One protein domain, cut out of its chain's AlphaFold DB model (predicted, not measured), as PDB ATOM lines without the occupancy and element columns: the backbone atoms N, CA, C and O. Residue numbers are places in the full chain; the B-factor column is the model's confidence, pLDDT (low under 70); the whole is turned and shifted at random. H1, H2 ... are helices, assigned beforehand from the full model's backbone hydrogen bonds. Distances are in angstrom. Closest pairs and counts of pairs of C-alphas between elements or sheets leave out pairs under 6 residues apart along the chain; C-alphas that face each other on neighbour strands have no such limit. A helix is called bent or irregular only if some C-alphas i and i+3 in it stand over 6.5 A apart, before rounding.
ATOM      1  N   HIS A   2     191.875 202.252 188.588       76.44
ATOM      2  CA  HIS A   2     192.005 200.946 189.262       76.44
ATOM      3  C   HIS A   2     193.446 200.419 189.340       76.44
ATOM      4  O   HIS A   2     193.839 199.906 190.379       76.44
ATOM      5  N   GLU A   3     194.243 200.589 188.281       78.94
ATOM      6  CA  GLU A   3     195.649 200.150 188.267       78.94
ATOM      7  C   GLU A   3     196.530 200.931 189.253       78.94
ATOM      8  O   GLU A   3     197.404 200.340 189.874       78.94
ATOM      9  N   LEU A   4     196.261 202.229 189.452       80.25
ATOM     10  CA  LEU A   4     196.973 203.061 190.432       80.25
ATOM     11  C   LEU A   4     196.647 202.616 191.862       80.25
ATOM     12  O   LEU A   4     197.549 202.374 192.655       80.25
ATOM     13  N   ILE A   5     195.358 202.415 192.152       81.62
ATOM     14  CA  ILE A   5     194.891 201.925 193.457       81.62
ATOM     15  C   ILE A   5     195.475 200.537 193.748       81.62
ATOM     16  O   ILE A   5     195.923 200.270 194.860       81.62
ATOM     17  N   LEU A   6     195.493 199.651 192.748       83.25
ATOM     18  CA  LEU A   6     196.058 198.312 192.885       83.25
ATOM     19  C   LEU A   6     197.569 198.357 193.151       83.25
ATOM     20  O   LEU A   6     198.039 197.653 194.040       83.25
ATOM     21  N   HIS A   7     198.315 199.177 192.407       83.94
ATOM     22  CA  HIS A   7     199.760 199.329 192.583       83.94
ATOM     23  C   HIS A   7     200.106 199.780 194.004       83.94
ATOM     24  O   HIS A   7     200.978 199.208 194.656       83.94
ATOM     25  N   GLU A   8     199.379 200.769 194.513       83.00
ATOM     26  CA  GLU A   8     199.643 201.337 195.827       83.00
ATOM     27  C   GLU A   8     199.200 200.406 196.966       83.00
ATOM     28  O   GLU A   8     199.915 200.264 197.959       83.00
ATOM     29  N   LEU A   9     198.102 199.662 196.786       83.12
ATOM     30  CA  LEU A   9     197.693 198.613 197.724       83.12
ATOM     31  C   LEU A   9     198.700 197.466 197.795       83.12
ATOM     32  O   LEU A   9     198.964 196.966 198.882       83.12
ATOM     33  N   ILE A  10     199.281 197.052 196.665       84.31
ATOM     34  CA  ILE A  10     200.331 196.021 196.646       84.31
ATOM     35  C   ILE A  10     201.583 196.510 197.389       84.31
ATOM     36  O   ILE A  10     202.219 195.721 198.087       84.31
ATOM     37  N   GLY A  11     201.911 197.804 197.299       82.00
ATOM     38  CA  GLY A  11     203.010 198.408 198.059       82.00
ATOM     39  C   GLY A  11     202.817 198.321 199.577       82.00
ATOM     40  O   GLY A  11     203.763 198.008 200.299       82.00
ATOM     41  N   HIS A  12     201.589 198.529 200.061       81.62
ATOM     42  CA  HIS A  12     201.260 198.457 201.490       81.62
ATOM     43  C   HIS A  12     200.997 197.025 201.985       81.62
ATOM     44  O   HIS A  12     201.270 196.700 203.139       81.62
ATOM     45  N   LEU A  13     200.484 196.154 201.114       81.69
ATOM     46  CA  LEU A  13     200.067 194.787 201.424       81.69
ATOM     47  C   LEU A  13     200.936 193.764 200.682       81.69
ATOM     48  O   LEU A  13     200.427 192.866 200.015       81.69
ATOM     49  N   SER A  14     202.257 193.884 200.818       74.06
ATOM     50  CA  SER A  14     203.255 193.075 200.094       74.06
ATOM     51  C   SER A  14     203.083 191.549 200.214       74.06
ATOM     52  O   SER A  14     203.538 190.812 199.340       74.06
ATOM     53  N   CYS A  15     202.393 191.066 201.251       79.31
ATOM     54  CA  CYS A  15     202.095 189.647 201.472       79.31
ATOM     55  C   CYS A  15     200.645 189.241 201.137       79.31
ATOM     56  O   CYS A  15     200.250 188.115 201.441       79.31
ATOM     57  N   ALA A  16     199.837 190.122 200.537       78.81
ATOM     58  CA  ALA A  16     198.442 189.849 200.200       78.81
ATOM     59  C   ALA A  16     198.204 189.833 198.684       78.81
ATOM     60  O   ALA A  16     198.729 190.648 197.929       78.81
ATOM     61  N   VAL A  17     197.328 188.930 198.234       83.31
ATOM     62  CA  VAL A  17     196.801 188.968 196.866       83.31
ATOM     63  C   VAL A  17     195.668 189.989 196.818       83.31
ATOM     64  O   VAL A  17     194.594 189.760 197.373       83.31
ATOM     65  N   VAL A  18     195.906 191.116 196.148       83.19
ATOM     66  CA  VAL A  18     194.935 192.210 196.024       83.19
ATOM     67  C   VAL A  18     194.250 192.158 194.662       83.19
ATOM     68  O   VAL A  18     194.889 191.960 193.632       83.19
ATOM     69  N   ASN A  19     192.933 192.358 194.651       85.06
ATOM     70  CA  ASN A  19     192.157 192.502 193.427       85.06
ATOM     71  C   ASN A  19     191.189 193.679 193.558       85.06
ATOM     72  O   ASN A  19     190.433 193.755 194.526       85.06
ATOM     73  N   VAL A  20     191.190 194.566 192.566       83.88
ATOM     74  CA  VAL A  20     190.306 195.732 192.500       83.88
ATOM     75  C   VAL A  20     189.368 195.541 191.317       83.88
ATOM     76  O   VAL A  20     189.813 195.356 190.185       83.88
ATOM     77  N   LYS A  21     188.058 195.583 191.568       84.19
ATOM     78  CA  LYS A  21     187.030 195.453 190.531       84.19
ATOM     79  C   LYS A  21     186.034 196.596 190.632       84.19
ATOM     80  O   LYS A  21     185.679 197.014 191.730       84.19
ATOM     81  N   SER A  22     185.537 197.045 189.483       82.56
ATOM     82  CA  SER A  22     184.446 198.018 189.431       82.56
ATOM     83  C   SER A  22     183.144 197.356 189.879       82.56
ATOM     84  O   SER A  22     182.738 196.337 189.319       82.56
ATOM     85  N   MET A  23     182.476 197.946 190.864       85.44
ATOM     86  CA  MET A  23     181.182 197.499 191.375       85.44
ATOM     87  C   MET A  23     180.227 198.686 191.514       85.44
ATOM     88  O   MET A  23     180.667 199.828 191.601       85.44
ATOM     89  N   GLN A  24     178.917 198.419 191.549       80.62
ATOM     90  CA  GLN A  24     177.909 199.462 191.800       80.62
ATOM     91  C   GLN A  24     177.974 200.023 193.228       80.62
ATOM     92  O   GLN A  24     177.631 201.179 193.442       80.62
ATOM     93  N   ALA A  25     178.416 199.216 194.195       82.44
ATOM     94  CA  ALA A  25     178.597 199.624 195.582       82.44
ATOM     95  C   ALA A  25     180.054 199.430 195.999       82.44
ATOM     96  O   ALA A  25     180.683 198.437 195.623       82.44
ATOM     97  N   ASN A  26     180.570 200.362 196.802       82.06
ATOM     98  CA  ASN A  26     181.892 200.229 197.395       82.06
ATOM     99  C   ASN A  26     181.858 199.153 198.485       82.06
ATOM    100  O   ASN A  26     181.081 199.255 199.434       82.06
ATOM    101  N   ASN A  27     182.681 198.119 198.341       82.44
ATOM    102  CA  ASN A  27     182.762 197.040 199.313       82.44
ATOM    103  C   ASN A  27     184.184 196.478 199.388       82.44
ATOM    104  O   ASN A  27     184.841 196.287 198.366       82.44
ATOM    105  N   VAL A  28     184.624 196.156 200.604       79.94
ATOM    106  CA  VAL A  28     185.932 195.558 200.880       79.94
ATOM    107  C   VAL A  28     185.727 194.111 201.319       79.94
ATOM    108  O   VAL A  28     185.457 193.810 202.485       79.94
ATOM    109  N   ASN A  29     185.855 193.198 200.360       79.12
ATOM    110  CA  ASN A  29     185.846 191.764 200.628       79.12
ATOM    111  C   ASN A  29     187.253 191.320 201.035       79.12
ATOM    112  O   ASN A  29     188.197 191.492 200.270       79.12
ATOM    113  N   HIS A  30     187.390 190.733 202.222       73.50
ATOM    114  CA  HIS A  30     188.665 190.239 202.741       73.50
ATOM    115  C   HIS A  30     188.505 188.815 203.272       73.50
ATOM    116  O   HIS A  30     187.494 188.479 203.890       73.50
ATOM    117  N   VAL A  31     189.529 187.991 203.061       75.00
ATOM    118  CA  VAL A  31     189.728 186.733 203.787       75.00
ATOM    119  C   VAL A  31     190.919 186.966 204.704       75.00
ATOM    120  O   VAL A  31     192.050 186.632 204.370       75.00
ATOM    121  N   CYS A  32     190.679 187.654 205.815       71.62
ATOM    122  CA  CYS A  32     191.716 187.970 206.787       71.62
ATOM    123  C   CYS A  32     191.149 187.966 208.210       71.62
ATOM    124  O   CYS A  32     189.935 187.889 208.429       71.62
ATOM    125  N   THR A  33     192.042 187.980 209.192       78.19
ATOM    126  CA  THR A  33     191.703 188.026 210.614       78.19
ATOM    127  C   THR A  33     191.036 189.356 210.987       78.19
ATOM    128  O   THR A  33     191.169 190.371 210.300       78.19
ATOM    129  N   LYS A  34     190.330 189.390 212.127       78.50
ATOM    130  CA  LYS A  34     189.688 190.623 212.633       78.50
ATOM    131  C   LYS A  34     190.683 191.778 212.798       78.50
ATOM    132  O   LYS A  34     190.319 192.926 212.563       78.50
ATOM    133  N   THR A  35     191.917 191.464 213.189       77.50
ATOM    134  CA  THR A  35     192.993 192.440 213.363       77.50
ATOM    135  C   THR A  35     193.406 193.038 212.026       77.50
ATOM    136  O   THR A  35     193.457 194.254 211.903       77.50
ATOM    137  N   GLU A  36     193.630 192.220 211.000       76.12
ATOM    138  CA  GLU A  36     193.987 192.703 209.658       76.12
ATOM    139  C   GLU A  36     192.874 193.570 209.055       76.12
ATOM    140  O   GLU A  36     193.147 194.636 208.509       76.12
ATOM    141  N   LYS A  37     191.604 193.184 209.247       77.38
ATOM    142  CA  LYS A  37     190.451 193.991 208.821       77.38
ATOM    143  C   LYS A  37     190.447 195.386 209.458       77.38
ATOM    144  O   LYS A  37     190.134 196.363 208.782       77.38
ATOM    145  N   ALA A  38     190.772 195.482 210.748       80.00
ATOM    146  CA  ALA A  38     190.786 196.754 211.471       80.00
ATOM    147  C   ALA A  38     191.877 197.712 210.962       80.00
ATOM    148  O   ALA A  38     191.669 198.918 210.979       80.00
ATOM    149  N   HIS A  39     192.998 197.180 210.471       80.88
ATOM    150  CA  HIS A  39     194.085 197.981 209.898       80.88
ATOM    151  C   HIS A  39     193.848 198.353 208.424       80.88
ATOM    152  O   HIS A  39     194.419 199.325 207.939       80.88
ATOM    153  N   LEU A  40     192.984 197.618 207.715       81.19
ATOM    154  CA  LEU A  40     192.714 197.842 206.294       81.19
ATOM    155  C   LEU A  40     191.914 199.127 206.030       81.19
ATOM    156  O   LEU A  40     192.191 199.832 205.065       81.19
ATOM    157  N   HIS A  41     190.931 199.441 206.879       80.69
ATOM    158  CA  HIS A  41     190.106 200.645 206.717       80.69
ATOM    159  C   HIS A  41     190.917 201.949 206.847       80.69
ATOM    160  O   HIS A  41     190.860 202.745 205.911       80.69
ATOM    161  N   PRO A  42     191.718 202.158 207.914       84.94
ATOM    162  CA  PRO A  42     192.569 203.342 208.038       84.94
ATOM    163  C   PRO A  42     193.576 203.484 206.891       84.94
ATOM    164  O   PRO A  42     193.751 204.573 206.360       84.94
ATOM    165  N   MET A  43     194.186 202.375 206.454       83.44
ATOM    166  CA  MET A  43     195.126 202.374 205.327       83.44
ATOM    167  C   MET A  43     194.465 202.855 204.029       83.44
ATOM    168  O   MET A  43     195.029 203.670 203.304       83.44
ATOM    169  N   LEU A  44     193.252 202.371 203.737       82.75
ATOM    170  CA  LEU A  44     192.488 202.830 202.577       82.75
ATOM    171  C   LEU A  44     192.155 204.323 202.693       82.75
ATOM    172  O   LEU A  44     192.317 205.052 201.720       82.75
ATOM    173  N   GLU A  45     191.717 204.790 203.864       83.81
ATOM    174  CA  GLU A  45     191.434 206.211 204.094       83.81
ATOM    175  C   GLU A  45     192.668 207.088 203.842       83.81
ATOM    176  O   GLU A  45     192.565 208.069 203.106       83.81
ATOM    177  N   GLU A  46     193.840 206.709 204.355       82.12
ATOM    178  CA  GLU A  46     195.096 207.433 204.120       82.12
ATOM    179  C   GLU A  46     195.439 207.533 202.625       82.12
ATOM    180  O   GLU A  46     195.740 208.626 202.137       82.12
ATOM    181  N   MET A  47     195.307 206.437 201.868       76.62
ATOM    182  CA  MET A  47     195.563 206.422 200.421       76.62
ATOM    183  C   MET A  47     194.664 207.398 199.643       76.62
ATOM    184  O   MET A  47     195.114 208.045 198.698       76.62
ATOM    185  N   PHE A  48     193.392 207.535 200.030       72.94
ATOM    186  CA  PHE A  48     192.452 208.425 199.336       72.94
ATOM    187  C   PHE A  48     192.485 209.873 199.845       72.94
ATOM    188  O   PHE A  48     192.156 210.781 199.083       72.94
ATOM    189  N   VAL A  49     192.926 210.119 201.083       68.00
ATOM    190  CA  VAL A  49     193.136 211.478 201.617       68.00
ATOM    191  C   VAL A  49     194.332 212.165 200.944       68.00
ATOM    192  O   VAL A  49     194.309 213.379 200.743       68.00
ATOM    193  N   VAL A  50     195.349 211.406 200.520       55.91
ATOM    194  CA  VAL A  50     196.530 211.944 199.817       55.91
ATOM    195  C   VAL A  50     196.232 212.334 198.359       55.91
ATOM    196  O   VAL A  50     196.885 213.222 197.819       55.91
ATOM    197  N   ALA A  51     195.189 211.782 197.736       53.62
ATOM    198  CA  ALA A  51     194.822 212.079 196.344       53.62
ATOM    199  C   ALA A  51     194.082 213.424 196.132       53.62
ATOM    200  O   ALA A  51     193.654 213.718 195.015       53.62
TER     201      ALA A  51
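AT A GLANCE: This is residues 2 to 51 of the 53 residues of the protein "DinI-like family" of Salmonella enteritidis (UniProt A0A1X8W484). Two helices, H1 and then the longer H2, stand at a wide angle with few contacts between them, and a long loop, residues 13 to 33, runs out from H1 to a turn near Gln 24 and folds back to H2. The printed part has 50 residues, with two named helices and no named strand: all helix. It is compact, with a radius of gyration of the C-alphas of 10.9 A, and spans 25 by 24 by 19 A.

HOW THE PARTS SIT: Look first at H1, residues 2 to 12, then at H2, residues 34 to 50. They are close but not clearly touching; their closest C-alphas, of Glu 8 and Met 47, are 8.0 A apart. They run opposite ways at a steep tilt of 57 degrees. Every O i to N i+4 pair is within hydrogen-bond range in H1, and 11 of 13 in H2.

IN THESE COORDINATES: Find C-alpha 2 at (192.005, 200.946, 189.262); from there H1 runs 15.5 A to C-alpha 12. H2 runs 25.8 A from C-alpha 34 to C-alpha 50 at (196.530, 211.944, 199.817). H2 is neither bent nor irregular, but only just: C-alphas 38 and 41 are 6.2 A apart.

THE WHOLE: The two C-alphas farthest apart, of Thr 33 and Ala 51, are 28.1 A apart. The printed part has no cut, and 21 residues make the long link. Confidence is low, under 70, at residues 49 to 51.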